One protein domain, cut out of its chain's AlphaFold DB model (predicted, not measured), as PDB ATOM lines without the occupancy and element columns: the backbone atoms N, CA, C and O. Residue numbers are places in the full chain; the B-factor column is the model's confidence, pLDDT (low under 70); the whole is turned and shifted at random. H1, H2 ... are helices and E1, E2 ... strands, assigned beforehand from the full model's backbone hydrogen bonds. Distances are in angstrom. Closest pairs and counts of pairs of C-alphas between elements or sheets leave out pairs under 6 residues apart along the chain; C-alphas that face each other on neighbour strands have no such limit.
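What this domain is: This is residues 3 to 110 of the 115 residues of an uncharacterized protein of Paenibacillus sp. Soil750 (UniProt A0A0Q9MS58). A twisted sheet of four strands has two helices, H1 and H2, packed as a hairpin over one face; no named helix covers the other. A long loop leaves one end of the sheet between E1 and E2, and its residues 17 to 22 stick out. The 108 printed residues include E1, E2, E3, E4, H1 and H2 in chain order; the sheet, ordered E1 E2 E3 E4, is antiparallel, and the class is mixed. The whole is compact, with a radius of gyration of the C-alphas of 14.2 A and spans of 40 by 30 by 17 A.

Where its parts are: E1, residues 3 to 10, begins at C-alpha 3 (128.058, 117.476, 61.584) and is 24.0 A long. E2 is residues 28 to 34, 20.0 A, and E3 residues 45 to 51, 19.6 A. E4, residues 59 to 66, 19.9 A, bends by 58 degrees at residue 62. H1, residues 75 to 89, is 20.8 A long; H2, residues 97 to 107, 16.1 A, ends at C-alpha 107 (126.089, 114.881, 70.467).

How they stand to each other: The strands form a meander, each the antiparallel neighbour of the one before. N 7 and O 31 are 3.0 A apart, N 30 and O 47 2.8 A, and N 48 and O 63 2.8 A, within hydrogen-bond range. H1 and H2 on the same face make two layers, helices over a sheet. H1 runs along the strands over E3 and E4, at a height over the sheet of 9.6 A; its closest C-alphas to E4 are Ser 89 and Tyr 60, 5.6 A. H2 is near E1 and E2. The helices touch, closest at the C-alphas of Glu 77 and Phe 107, 6.3 A, and run opposite ways at a steep tilt of 36 degrees, only just past shallow. Every O i to N i+4 pair is within range in H1, and 6 of 7 in H2.

The domain as a whole: The C-alphas of Asp 38 and Thr 55, the farthest apart, are 44.2 A apart. The printed part has no cut; the link E1 to E2 is long. Mean pLDDT of the printed part is 75.1; residues 12 to 25, 35 to 41, 53 to 56, 68 to 74 and 109 to 110 are under 70.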
ATOM      1  N   LYS A   3     128.661 118.321  62.610       73.38
ATOM      2  CA  LYS A   3     128.058 117.476  61.584       73.38
ATOM      3  C   LYS A   3     128.874 116.191  61.414       73.38
ATOM      4  O   LYS A   3     130.103 116.269  61.355       73.38
ATOM      5  N   GLY A   4     128.208 115.049  61.274       73.81
ATOM      6  CA  GLY A   4     128.883 113.760  61.113       73.81
ATOM      7  C   GLY A   4     128.059 112.659  60.447       73.81
ATOM      8  O   GLY A   4     126.992 112.904  59.894       73.81
ATOM      9  N   TRP A   5     128.534 111.425  60.501       78.12
ATOM     10  CA  TRP A   5     127.755 110.245  60.126       78.12
ATOM     11  C   TRP A   5     128.184 109.030  60.954       78.12
ATOM     12  O   TRP A   5     129.197 109.074  61.656       78.12
ATOM     13  N   PHE A   6     127.368 107.973  60.924       82.44
ATOM     14  CA  PHE A   6     127.603 106.753  61.691       82.44
ATOM     15  C   PHE A   6     127.659 105.532  60.786       82.44
ATOM     16  O   PHE A   6     126.826 105.406  59.886       82.44
ATOM     17  N   GLU A   7     128.537 104.593  61.120       86.19
ATOM     18  CA  GLU A   7     128.451 103.212  60.637       86.19
ATOM     19  C   GLU A   7     128.133 102.291  61.794       86.19
ATOM     20  O   GLU A   7     128.600 102.488  62.917       86.19
ATOM     21  N   LEU A   8     127.319 101.283  61.502       86.25
ATOM     22  CA  LEU A   8     126.982 100.230  62.436       86.25
ATOM     23  C   LEU A   8     127.439  98.902  61.839       86.25
ATOM     24  O   LEU A   8     126.809  98.382  60.917       86.25
ATOM     25  N   ASP A   9     128.488  98.338  62.419       84.38
ATOM     26  CA  ASP A   9     129.093  97.096  61.958       84.38
ATOM     27  C   ASP A   9     128.892  95.976  62.969       84.38
ATOM     28  O   ASP A   9     128.994  96.164  64.185       84.38
ATOM     29  N   LYS A  10     128.652  94.763  62.469       79.50
ATOM     30  CA  LYS A  10     128.768  93.572  63.313       79.50
ATOM     31  C   LYS A  10     130.239  93.358  63.612       79.50
ATOM     32  O   LYS A  10     131.035  93.147  62.700       79.50
ATOM     33  N   PHE A  11     130.591  93.394  64.887       70.69
ATOM     34  CA  PHE A  11     131.975  93.275  65.304       70.69
ATOM     35  C   PHE A  11     132.256  91.867  65.800       70.69
ATOM     36  O   PHE A  11     131.602  91.377  66.716       70.69
ATOM     37  N   LYS A  12     133.262  91.226  65.205       66.06
ATOM     38  CA  LYS A  12     133.855  90.007  65.743       66.06
ATOM     39  C   LYS A  12     135.159  90.406  66.426       66.06
ATOM     40  O   LYS A  12     136.089  90.830  65.750       66.06
ATOM     41  N   HIS A  13     135.207  90.303  67.750       60.88
ATOM     42  CA  HIS A  13     136.424  90.584  68.509       60.88
ATOM     43  C   HIS A  13     137.507  89.563  68.122       60.88
ATOM     44  O   HIS A  13     137.272  88.359  68.252       60.88
ATOM     45  N   GLU A  14     138.662  90.020  67.627       55.66
ATOM     46  CA  GLU A  14     139.717  89.149  67.072       55.66
ATOM     47  C   GLU A  14     140.300  88.185  68.120       55.66
ATOM     48  O   GLU A  14     140.564  87.028  67.804       55.66
ATOM     49  N   ASP A  15     140.365  88.606  69.389       52.78
ATOM     50  CA  ASP A  15     140.802  87.754  70.509       52.78
ATOM     51  C   ASP A  15     139.710  86.842  71.098       52.78
ATOM     52  O   ASP A  15     139.960  86.092  72.048       52.78
ATOM     53  N   CYS A  16     138.488  86.851  70.550       50.41
ATOM     54  CA  CYS A  16     137.504  85.840  70.922       50.41
ATOM     55  C   CYS A  16     137.849  84.527  70.202       50.41
ATOM     56  O   CYS A  16     137.321  84.220  69.132       50.41
ATOM     57  N   TYR A  17     138.705  83.709  70.831       49.03
ATOM     58  CA  TYR A  17     139.011  82.323  70.426       49.03
ATOM     59  C   TYR A  17     137.762  81.437  70.294       49.03
ATOM     60  O   TYR A  17     137.810  80.330  69.756       49.03
ATOM     61  N   CYS A  18     136.624  81.910  70.789       50.31
ATOM     62  CA  CYS A  18     135.348  81.244  70.697       50.31
ATOM     63  C   CYS A  18     134.662  81.620  69.376       50.31
ATOM     64  O   CYS A  18     133.686  82.370  69.356       50.31
ATOM     65  N   CYS A  19     135.154  81.068  68.264       47.62
ATOM     66  CA  CYS A  19     134.530  81.217  66.945       47.62
ATOM     67  C   CYS A  19     133.046  80.794  66.902       47.62
ATOM     68  O   CYS A  19     132.353  81.211  65.981       47.62
ATOM     69  N   ASP A  20     132.564  80.076  67.926       52.06
ATOM     70  CA  ASP A  20     131.180  79.623  68.082       52.06
ATOM     71  C   ASP A  20     130.559  79.988  69.449       52.06
ATOM     72  O   ASP A  20     129.610  79.340  69.893       52.06
ATOM     73  N   CYS A  21     131.069  81.003  70.166       53.81
ATOM     74  CA  CYS A  21     130.373  81.476  71.368       53.81
ATOM     75  C   CYS A  21     129.159  82.327  70.962       53.81
ATOM     76  O   CYS A  21     129.337  83.346  70.283       53.81
ATOM     77  N   PRO A  22     127.936  81.983  71.413       55.91
ATOM     78  CA  PRO A  22     126.735  82.777  71.160       55.91
ATOM     79  C   PRO A  22     126.871  84.241  71.581       55.91
ATOM     80  O   PRO A  22     126.131  85.078  71.069       55.91
ATOM     81  N   ASP A  23     127.786  84.553  72.499       53.22
ATOM     82  CA  ASP A  23     127.975  85.897  73.041       53.22
ATOM     83  C   ASP A  23     128.915  86.759  72.189       53.22
ATOM     84  O   ASP A  23     128.650  87.946  72.032       53.22
ATOM     85  N   CYS A  24     129.898  86.168  71.499       53.56
ATOM     86  CA  CYS A  24     130.746  86.895  70.539       53.56
ATOM     87  C   CYS A  24     130.026  87.206  69.211       53.56
ATOM     88  O   CYS A  24     130.446  88.089  68.470       53.56
ATOM     89  N   LEU A  25     128.914  86.521  68.910       56.19
ATOM     90  CA  LEU A  25     128.056  86.791  67.742       56.19
ATOM     91  C   LEU A  25     127.098  87.979  67.937       56.19
ATOM     92  O   LEU A  25     126.318  88.296  67.034       56.19
ATOM     93  N   LYS A  26     127.115  88.617  69.111       70.81
ATOM     94  CA  LYS A  26     126.159  89.667  69.480       70.81
ATOM     95  C   LYS A  26     126.827  91.016  69.747       70.81
ATOM     96  O   LYS A  26     126.169  91.899  70.287       70.81
ATOM     97  N   THR A  27     128.084  91.193  69.360       82.50
ATOM     98  CA  THR A  27     128.799  92.458  69.533       82.50
ATOM     99  C   THR A  27     128.602  93.354  68.310       82.50
ATOM    100  O   THR A  27     128.649  92.904  67.161       82.50
ATOM    101  N   TRP A  28     128.370  94.637  68.551       86.62
ATOM    102  CA  TRP A  28     128.212  95.660  67.524       86.62
ATOM    103  C   TRP A  28     129.250  96.746  67.707       86.62
ATOM    104  O   TRP A  28     129.672  97.027  68.822       86.62
ATOM    105  N   LYS A  29     129.650  97.372  66.611       89.31
ATOM    106  CA  LYS A  29     130.531  98.524  66.623       89.31
ATOM    107  C   LYS A  29     129.816  99.708  65.995       89.31
ATOM    108  O   LYS A  29     129.219  99.563  64.933       89.31
ATOM    109  N   ILE A  30     129.855 100.851  66.670       89.12
ATOM    110  CA  ILE A  30     129.404 102.130  66.125       89.12
ATOM    111  C   ILE A  30     130.647 102.956  65.825       89.12
ATOM    112  O   ILE A  30     131.362 103.346  66.747       89.12
ATOM    113  N   HIS A  31     130.888 103.228  64.550       87.94
ATOM    114  CA  HIS A  31     131.855 104.230  64.127       87.94
ATOM    115  C   HIS A  31     131.165 105.584  64.007       87.94
ATOM    116  O   HIS A  31     130.052 105.673  63.486       87.94
ATOM    117  N   ILE A  32     131.824 106.633  64.481       84.62
ATOM    118  CA  ILE A  32     131.357 108.015  64.397       84.62
ATOM    119  C   ILE A  32     132.406 108.821  63.648       84.62
ATOM    120  O   ILE A  32     133.575 108.829  64.035       84.62
ATOM    121  N   TYR A  33     131.966 109.523  62.613       80.44
ATOM    122  CA  TYR A  33     132.805 110.348  61.753       80.44
ATOM    123  C   TYR A  33     132.291 111.784  61.764       80.44
ATOM    124  O   TYR A  33     131.083 112.007  61.700       80.44
ATOM    125  N   SER A  34     133.183 112.765  61.795       75.50
ATOM    126  CA  SER A  34     132.869 114.175  61.548       75.50
ATOM    127  C   SER A  34     133.138 114.555  60.093       75.50
ATOM    128  O   SER A  34     134.103 114.091  59.497       75.50
ATOM    129  N   TYR A  35     132.315 115.438  59.518       67.38
ATOM    130  CA  TYR A  35     132.493 115.898  58.127       67.38
ATOM    131  C   TYR A  35     133.634 116.915  57.935       67.38
ATOM    132  O   TYR A  35     133.836 117.392  56.823       67.38
ATOM    133  N   ASP A  36     134.352 117.297  58.995       60.47
ATOM    134  CA  ASP A  36     135.375 118.356  58.949       60.47
ATOM    135  C   ASP A  36     136.736 117.865  58.408       60.47
ATOM    136  O   ASP A  36     137.740 118.561  58.562       60.47
ATOM    137  N   ALA A  37     136.812 116.674  57.810       54.41
ATOM    138  CA  ALA A  37     138.084 116.038  57.518       54.41
ATOM    139  C   ALA A  37     138.269 115.609  56.072       54.41
ATOM    140  O   ALA A  37     137.488 114.835  55.535       54.41
ATOM    141  N   ASP A  38     139.413 116.000  55.520       51.28
ATOM    142  CA  ASP A  38     139.997 115.496  54.272       51.28
ATOM    143  C   ASP A  38     140.362 113.991  54.315       51.28
ATOM    144  O   ASP A  38     141.042 113.489  53.421       51.28
ATOM    145  N   ASP A  39     139.951 113.273  55.365       56.25
ATOM    146  CA  ASP A  39     140.286 111.875  55.605       56.25
ATOM    147  C   ASP A  39     139.068 111.114  56.146       56.25
ATOM    148  O   ASP A  39     138.866 110.983  57.357       56.25
ATOM    149  N   ASP A  40     138.252 110.624  55.211       61.00
ATOM    150  CA  ASP A  40     137.115 109.728  55.460       61.00
ATOM    151  C   ASP A  40     137.567 108.301  55.852       61.00
ATOM    152  O   ASP A  40     136.732 107.412  56.008       61.00
ATOM    153  N   SER A  41     138.877 108.035  55.979       66.50
ATOM    154  CA  SER A  41     139.393 106.670  56.158       66.50
ATOM    155  C   SER A  41     139.445 106.177  57.608       66.50
ATOM    156  O   SER A  41     139.656 104.982  57.824       66.50
ATOM    157  N   ALA A  42     139.232 107.049  58.602       75.94
ATOM    158  CA  ALA A  42     139.292 106.679  60.017       75.94
ATOM    159  C   ALA A  42     138.163 107.310  60.857       75.94
ATOM    160  O   ALA A  42     137.929 108.519  60.758       75.94
ATOM    161  N   PRO A  43     137.497 106.530  61.731       81.81
ATOM    162  CA  PRO A  43     136.484 107.059  62.633       81.81
ATOM    163  C   PRO A  43     137.102 107.903  63.747       81.81
ATOM    164  O   PRO A  43     138.153 107.579  64.311       81.81
ATOM    165  N   ASP A  44     136.396 108.968  64.111       80.38
ATOM    166  CA  ASP A  44     136.749 109.843  65.225       80.38
ATOM    167  C   ASP A  44     136.465 109.177  66.574       80.38
ATOM    168  O   ASP A  44     137.252 109.296  67.514       80.38
ATOM    169  N   VAL A  45     135.353 108.443  66.659       83.88
ATOM    170  CA  VAL A  45     134.978 107.653  67.836       83.88
ATOM    171  C   VAL A  45     134.549 106.269  67.389       83.88
ATOM    172  O   VAL A  45     133.798 106.113  66.428       83.88
ATOM    173  N   THR A  46     134.997 105.257  68.118       88.38
ATOM    174  CA  THR A  46     134.517 103.887  67.975       88.38
ATOM    175  C   THR A  46     133.903 103.443  69.290       88.38
ATOM    176  O   THR A  46     134.562 103.500  70.323       88.38
ATOM    177  N   LEU A  47     132.657 102.979  69.256       89.38
ATOM    178  CA  LEU A  47     131.994 102.329  70.386       89.38
ATOM    179  C   LEU A  47     131.861 100.841  70.094       89.38
ATOM    180  O   LEU A  47     131.398 100.475  69.016       89.38
ATOM    181  N   ILE A  48     132.204  99.991  71.051       89.44
ATOM    182  CA  ILE A  48     131.983  98.547  70.989       89.44
ATOM    183  C   ILE A  48     130.881  98.212  71.985       89.44
ATOM    184  O   ILE A  48     131.040  98.354  73.196       89.44
ATOM    185  N   LEU A  49     129.748  97.776  71.451       88.12
ATOM    186  CA  LEU A  49     128.560  97.396  72.191       88.12
ATOM    187  C   LEU A  49     128.485  95.884  72.321       88.12
ATOM    188  O   LEU A  49     128.525  95.179  71.314       88.12
ATOM    189  N   ASN A  50     128.293  95.385  73.534       84.75
ATOM    190  CA  ASN A  50     128.025  93.973  73.768       84.75
ATOM    191  C   ASN A  50     126.569  93.779  74.194       84.75
ATOM    192  O   ASN A  50     125.944  94.681  74.755       84.75
ATOM    193  N   LYS A  51     126.001  92.609  73.902       81.44
ATOM    194  CA  LYS A  51     124.645  92.296  74.345       81.44
ATOM    195  C   LYS A  51     124.653  92.033  75.847       81.44
ATOM    196  O   LYS A  51     125.515  91.314  76.351       81.44
ATOM    197  N   SER A  52     123.664  92.573  76.548       75.12
ATOM    198  CA  SER A  52     123.411  92.208  77.938       75.12
ATOM    199  C   SER A  52     123.127  90.705  78.039       75.12
ATOM    200  O   SER A  52     122.395  90.134  77.224       75.12
ATOM    201  N   THR A  53     123.735  90.050  79.026       68.56
ATOM    202  CA  THR A  53     123.518  88.628  79.341       68.56
ATOM    203  C   THR A  53     122.322  88.412  80.278       68.56
ATOM    204  O   THR A  53     122.001  87.270  80.608       68.56
ATOM    205  N   GLY A  54     121.662  89.497  80.705       63.59
ATOM    206  CA  GLY A  54     120.462  89.481  81.545       63.59
ATOM    207  C   GLY A  54     119.174  89.081  80.811       63.59
ATOM    208  O   GLY A  54     119.181  88.614  79.674       63.59
ATOM    209  N   THR A  55     118.033  89.264  81.480       59.19
ATOM    210  CA  THR A  55     116.698  89.011  80.905       59.19
ATOM    211  C   THR A  55     116.315  90.016  79.816       59.19
ATOM    212  O   THR A  55     115.467  89.710  78.974       59.19
ATOM    213  N   GLY A  56     116.935  91.198  79.813       61.19
ATOM    214  CA  GLY A  56     116.797  92.201  78.765       61.19
ATOM    215  C   GLY A  56     117.566  91.840  77.492       61.19
ATOM    216  O   GLY A  56     118.691  91.351  77.519       61.19
ATOM    217  N   ASN A  57     116.957  92.107  76.336       70.81
ATOM    218  CA  ASN A  57     117.586  91.932  75.020       70.81
ATOM    219  C   ASN A  57     118.429  93.155  74.589       70.81
ATOM    220  O   ASN A  57     118.622  93.354  73.388       70.81
ATOM    221  N   GLY A  58     118.894  93.977  75.534       83.44
ATOM    222  CA  GLY A  58     119.605  95.224  75.263       83.44
ATOM    223  C   GLY A  58     121.111  95.078  75.048       83.44
ATOM    224  O   GLY A  58     121.678  93.983  75.078       83.44
ATOM    225  N   TYR A  59     121.748  96.220  74.831       85.88
ATOM    226  CA  TYR A  59     123.171  96.403  74.583       85.88
ATOM    227  C   TYR A  59     123.766  97.377  75.606       85.88
ATOM    228  O   TYR A  59     123.051  98.213  76.154       85.88
ATOM    229  N   TYR A  60     125.068  97.268  75.852       84.94
ATOM    230  CA  TYR A  60     125.836  98.204  76.676       84.94
ATOM    231  C   TYR A  60     127.198  98.471  76.036       84.94
ATOM    232  O   TYR A  60     127.704  97.634  75.283       84.94
ATOM    233  N   VAL A  61     127.805  99.621  76.333       87.44
ATOM    234  CA  VAL A  61     129.167  99.944  75.876       87.44
ATOM    235  C   VAL A  61     130.163  99.124  76.682       87.44
ATOM    236  O   VAL A  61     130.277  99.282  77.892       87.44
ATOM    237  N   MET A  62     130.882  98.240  76.001       86.25
ATOM    238  CA  MET A  62     131.957  97.444  76.584       86.25
ATOM    239  C   MET A  62     133.289  98.186  76.488       86.25
ATOM    240  O   MET A  62     134.038  98.255  77.455       86.25
ATOM    241  N   GLU A  63     133.565  98.764  75.319       87.25
ATOM    242  CA  GLU A  63     134.790  99.513  75.052       87.25
ATOM    243  C   GLU A  63     134.476 100.723  74.180       87.25
ATOM    244  O   GLU A  63     133.530 100.717  73.388       87.25
ATOM    245  N   TYR A  64     135.296 101.761  74.299       87.56
ATOM    246  CA  TYR A  64     135.283 102.872  73.365       87.56
ATOM    247  C   TYR A  64     136.698 103.377  73.112       87.56
ATOM    248  O   TYR A  64     137.576 103.277  73.969       87.56
ATOM    249  N   SER A  65     136.908 103.949  71.935       86.56
ATOM    250  CA  SER A  65     138.139 104.643  71.588       86.56
ATOM    251  C   SER A  65     137.828 105.963  70.897       86.56
ATOM    252  O   SER A  65     136.816 106.109  70.209       86.56
ATOM    253  N   ILE A  66     138.703 106.940  71.120       82.62
ATOM    254  CA  ILE A  66     138.654 108.258  70.492       82.62
ATOM    255  C   ILE A  66     139.969 108.426  69.738       82.62
ATOM    256  O   ILE A  66     141.045 108.374  70.341       82.62
ATOM    257  N   THR A  67     139.899 108.612  68.425       77.00
ATOM    258  CA  THR A  67     141.090 108.773  67.592       77.00
ATOM    259  C   THR A  67     141.527 110.236  67.626       77.00
ATOM    260  O   THR A  67     140.847 111.120  67.107       77.00
ATOM    261  N   TYR A  68     142.682 110.521  68.234       62.00
ATOM    262  CA  TYR A  68     143.225 111.881  68.334       62.00
ATOM    263  C   TYR A  68     143.906 112.307  67.021       62.00
ATOM    264  O   TYR A  68     145.127 112.445  66.947       62.00
ATOM    265  N   VAL A  69     143.135 112.509  65.950       55.84
ATOM    266  CA  VAL A  69     143.673 113.000  64.668       55.84
ATOM    267  C   VAL A  69     143.673 114.527  64.656       55.84
ATOM    268  O   VAL A  69     142.905 115.134  63.925       55.84
ATOM    269  N   GLY A  70     144.472 115.180  65.509       49.31
ATOM    270  CA  GLY A  70     144.731 116.634  65.431       49.31
ATOM    271  C   GLY A  70     143.502 117.563  65.499       49.31
ATOM    272  O   GLY A  70     143.613 118.753  65.206       49.31
ATOM    273  N   ARG A  71     142.332 117.039  65.877       53.94
ATOM    274  CA  ARG A  71     141.044 117.739  65.907       53.94
ATOM    275  C   ARG A  71     140.762 118.192  67.335       53.94
ATOM    276  O   ARG A  71     140.643 117.380  68.243       53.94
ATOM    277  N   ALA A  72     140.610 119.496  67.532       52.62
ATOM    278  CA  ALA A  72     140.444 120.098  68.855       52.62
ATOM    279  C   ALA A  72     139.072 119.851  69.533       52.62
ATOM    280  O   ALA A  72     138.828 120.438  70.577       52.62
ATOM    281  N   ILE A  73     138.138 119.083  68.949       54.25
ATOM    282  CA  ILE A  73     136.702 119.261  69.267       54.25
ATOM    283  C   ILE A  73     135.892 117.952  69.321       54.25
ATOM    284  O   ILE A  73     134.774 117.916  68.826       54.25
ATOM    285  N   MET A  74     136.436 116.845  69.836       63.91
ATOM    286  CA  MET A  74     135.589 115.657  70.077       63.91
ATOM    287  C   MET A  74     135.831 114.913  71.377       63.91
ATOM    288  O   MET A  74     135.049 114.028  71.701       63.91
ATOM    289  N   PHE A  75     136.861 115.252  72.149       72.88
ATOM    290  CA  PHE A  75     137.124 114.519  73.382       72.88
ATOM    291  C   PHE A  75     136.028 114.754  74.431       72.88
ATOM    292  O   PHE A  75     135.508 113.791  74.991       72.88
ATOM    293  N   ASP A  76     135.626 116.011  74.646       78.69
ATOM    294  CA  ASP A  76     134.610 116.365  75.641       78.69
ATOM    295  C   ASP A  76     133.218 115.870  75.225       78.69
ATOM    296  O   ASP A  76     132.523 115.243  76.027       78.69
ATOM    297  N   GLU A  77     132.822 116.072  73.964       79.50
ATOM    298  CA  GLU A  77     131.545 115.580  73.438       79.50
ATOM    299  C   GLU A  77     131.468 114.050  73.421       79.50
ATOM    300  O   GLU A  77     130.455 113.491  73.845       79.50
ATOM    301  N   ALA A  78     132.528 113.357  72.988       80.00
ATOM    302  CA  ALA A  78     132.560 111.896  73.006       80.00
ATOM    303  C   ALA A  78     132.525 111.357  74.440       80.00
ATOM    304  O   ALA A  78     131.797 110.405  74.716       80.00
ATOM    305  N   THR A  79     133.245 111.989  75.370       83.88
ATOM    306  CA  THR A  79     133.224 111.603  76.789       83.88
ATOM    307  C   THR A  79     131.836 111.805  77.394       83.88
ATOM    308  O   THR A  79     131.327 110.919  78.083       83.88
ATOM    309  N   ALA A  80     131.184 112.937  77.114       87.50
ATOM    310  CA  ALA A  80     129.826 113.211  77.579       87.50
ATOM    311  C   ALA A  80     128.801 112.228  76.985       87.50
ATOM    312  O   ALA A  80     127.920 111.754  77.705       87.50
ATOM    313  N   MET A  81     128.949 111.876  75.705       88.19
ATOM    314  CA  MET A  81     128.133 110.859  75.043       88.19
ATOM    315  C   MET A  81     128.295 109.494  75.710       88.19
ATOM    316  O   MET A  81     127.298 108.888  76.100       88.19
ATOM    317  N   VAL A  82     129.533 109.013  75.864       87.38
ATOM    318  CA  VAL A  82     129.816 107.707  76.479       87.38
ATOM    319  C   VAL A  82     129.264 107.661  77.897       87.38
ATOM    320  O   VAL A  82     128.586 106.699  78.248       87.38
ATOM    321  N   LYS A  83     129.461 108.726  78.681       89.94
ATOM    322  CA  LYS A  83     128.913 108.827  80.036       89.94
ATOM    323  C   LYS A  83     127.388 108.715  80.050       89.94
ATOM    324  O   LYS A  83     126.841 107.976  80.859       89.94
ATOM    325  N   LYS A  84     126.693 109.405  79.140       90.00
ATOM    326  CA  LYS A  84     125.231 109.316  79.046       90.00
ATOM    327  C   LYS A  84     124.767 107.913  78.640       90.00
ATOM    328  O   LYS A  84     123.774 107.427  79.174       90.00
ATOM    329  N   ILE A  85     125.467 107.256  77.715       88.88
ATOM    330  CA  ILE A  85     125.147 105.874  77.329       88.88
ATOM    331  C   ILE A  85     125.347 104.922  78.516       88.88
ATOM    332  O   ILE A  85     124.487 104.080  78.760       88.88
ATOM    333  N   ASP A  86     126.428 105.071  79.280       86.25
ATOM    334  CA  ASP A  86     126.705 104.266  80.478       86.25
ATOM    335  C   ASP A  86     125.631 104.468  81.571       86.25
ATOM    336  O   ASP A  86     125.060 103.510  82.096       86.25
ATOM    337  N   GLU A  87     125.238 105.717  81.837       89.06
ATOM    338  CA  GLU A  87     124.163 106.049  82.787       89.06
ATOM    339  C   GLU A  87     122.804 105.442  82.383       89.06
ATOM    340  O   GLU A  87     122.063 104.928  83.227       89.06
ATOM    341  N   VAL A  88     122.461 105.459  81.092       86.25
ATOM    342  CA  VAL A  88     121.194 104.886  80.607       86.25
ATOM    343  C   VAL A  88     121.253 103.358  80.564       86.25
ATOM    344  O   VAL A  88     120.323 102.696  81.023       86.25
ATOM    345  N   SER A  89     122.337 102.777  80.050       81.44
ATOM    346  CA  SER A  89     122.477 101.319  79.922       81.44
ATOM    347  C   SER A  89     122.600 100.615  81.277       81.44
ATOM    348  O   SER A  89     122.075  99.514  81.441       81.44
ATOM    349  N   SER A  90     123.184 101.267  82.287       79.19
ATOM    350  CA  SER A  90     123.224 100.748  83.664       79.19
ATOM    351  C   SER A  90     121.854 100.710  84.354       79.19
ATOM    352  O   SER A  90     121.674  99.963  85.317       79.19
ATOM    353  N   THR A  91     120.876 101.481  83.867       81.44
ATOM    354  CA  THR A  91     119.519 101.558  84.436       81.44
ATOM    355  C   THR A  91     118.443 100.899  83.567       81.44
ATOM    356  O   THR A  91     117.324 100.695  84.041       81.44
ATOM    357  N   ASN A  92     118.768 100.527  82.324       81.44
ATOM    358  CA  ASN A  92     117.855  99.907  81.365       81.44
ATOM    359  C   ASN A  92     118.548  98.784  80.571       81.44
ATOM    360  O   ASN A  92     119.187  99.019  79.545       81.44
ATOM    361  N   ASP A  93     118.336  97.538  80.996       75.19
ATOM    362  CA  ASP A  93     118.889  96.340  80.350       75.19
ATOM    363  C   ASP A  93     118.221  95.984  79.005       75.19
ATOM    364  O   ASP A  93     118.658  95.056  78.317       75.19
ATOM    365  N   ALA A  94     117.178  96.719  78.608       82.25
ATOM    366  CA  ALA A  94     116.473  96.572  77.338       82.25
ATOM    367  C   ALA A  94     116.902  97.598  76.274       82.25
ATOM    368  O   ALA A  94     116.324  97.614  75.186       82.25
ATOM    369  N   MET A  95     117.906  98.436  76.557       86.06
ATOM    370  CA  MET A  95     118.374  99.482  75.645       86.06
ATOM    371  C   MET A  95     118.875  98.895  74.315       86.06
ATOM    372  O   MET A  95     119.873  98.177  74.266       86.06
ATOM    373  N   GLY A  96     118.183  99.186  73.216       87.44
ATOM    374  CA  GLY A  96     118.502  98.652  71.892       87.44
ATOM    375  C   GLY A  96     119.614  99.425  71.179       87.44
ATOM    376  O   GLY A  96     119.990 100.526  71.578       87.44
ATOM    377  N   LEU A  97     120.108  98.891  70.055       85.31
ATOM    378  CA  LEU A  97     121.082  99.591  69.195       85.31
ATOM    379  C   LEU A  97     120.550 100.947  68.711       85.31
ATOM    380  O   LEU A  97     121.292 101.923  68.647       85.31
ATOM    381  N   THR A  98     119.254 101.020  68.404       86.31
ATOM    382  CA  THR A  98     118.604 102.268  67.990       86.31
ATOM    383  C   THR A  98     118.665 103.326  69.088       86.31
ATOM    384  O   THR A  98     118.940 104.480  68.779       86.31
ATOM    385  N   ASP A  99     118.475 102.950  70.356       88.94
ATOM    386  CA  ASP A  99     118.551 103.891  71.479       88.94
ATOM    387  C   ASP A  99     119.970 104.448  71.631       88.94
ATOM    388  O   ASP A  99     120.149 105.649  71.823       88.94
ATOM    389  N   HIS A 100     120.988 103.598  71.448       87.94
ATOM    390  CA  HIS A 100     122.387 104.031  71.432       87.94
ATOM    391  C   HIS A 100     122.635 105.042  70.308       87.94
ATOM    392  O   HIS A 100     123.187 106.111  70.557       87.94
ATOM    393  N   LEU A 101     122.160 104.760  69.089       86.81
ATOM    394  CA  LEU A 101     122.281 105.680  67.952       86.81
ATOM    395  C   LEU A 101     121.531 107.001  68.174       86.81
ATOM    396  O   LEU A 101     122.008 108.049  67.739       86.81
ATOM    397  N   VAL A 102     120.373 106.972  68.841       88.19
ATOM    398  CA  VAL A 102     119.627 108.185  69.210       88.19
ATOM    399  C   VAL A 102     120.443 109.034  70.178       88.19
ATOM    400  O   VAL A 102     120.568 110.232  69.937       88.19
ATOM    401  N   ILE A 103     121.061 108.436  71.201       88.56
ATOM    402  CA  ILE A 103     121.940 109.179  72.114       88.56
ATOM    403  C   ILE A 103     123.145 109.738  71.357       88.56
ATOM    404  O   ILE A 103     123.427 110.923  71.497       88.56
ATOM    405  N   CYS A 104     123.808 108.955  70.500       85.69
ATOM    406  CA  CYS A 104     124.918 109.458  69.684       85.69
ATOM    407  C   CYS A 104     124.509 110.690  68.852       85.69
ATOM    408  O   CYS A 104     125.270 111.652  68.754       85.69
ATOM    409  N   ARG A 105     123.288 110.703  68.299       82.88
ATOM    410  CA  ARG A 105     122.745 111.838  67.527       82.88
ATOM    411  C   ARG A 105     122.527 113.112  68.336       82.88
ATOM    412  O   ARG A 105     122.462 114.186  67.749       82.88
ATOM    413  N   GLU A 106     122.402 113.026  69.657       85.50
ATOM    414  CA  GLU A 106     122.298 114.226  70.493       85.50
ATOM    415  C   GLU A 106     123.623 114.997  70.573       85.50
ATOM    416  O   GLU A 106     123.625 116.213  70.765       85.50
ATOM    417  N   PHE A 107     124.748 114.297  70.412       80.94
ATOM    418  CA  PHE A 107     126.089 114.881  70.467       80.94
ATOM    419  C   PHE A 107     126.637 115.182  69.066       80.94
ATOM    420  O   PHE A 107     127.358 116.168  68.877       80.94
ATOM    421  N   PHE A 108     126.230 114.395  68.066       75.81
ATOM    422  CA  PHE A 108     126.670 114.513  66.678       75.81
ATOM    423  C   PHE A 108     125.470 114.719  65.739       75.81
ATOM    424  O   PHE A 108     124.597 113.860  65.619       75.81
ATOM    425  N   ASP A 109     125.426 115.859  65.043       69.19
ATOM    426  CA  ASP A 109     124.391 116.193  64.055       69.19
ATOM    427  C   ASP A 109     124.649 115.421  62.760       69.19
ATOM    428  O   ASP A 109     125.249 115.908  61.794       69.19
ATOM    429  N   CYS A 110     124.262 114.149  62.772       60.34
ATOM    430  CA  CYS A 110     124.615 113.224  61.712       60.34
ATOM    431  C   CYS A 110     123.652 113.266  60.527       60.34
ATOM    432  O   CYS A 110     122.925 112.307  60.249       60.34
TER     433      CYS A 110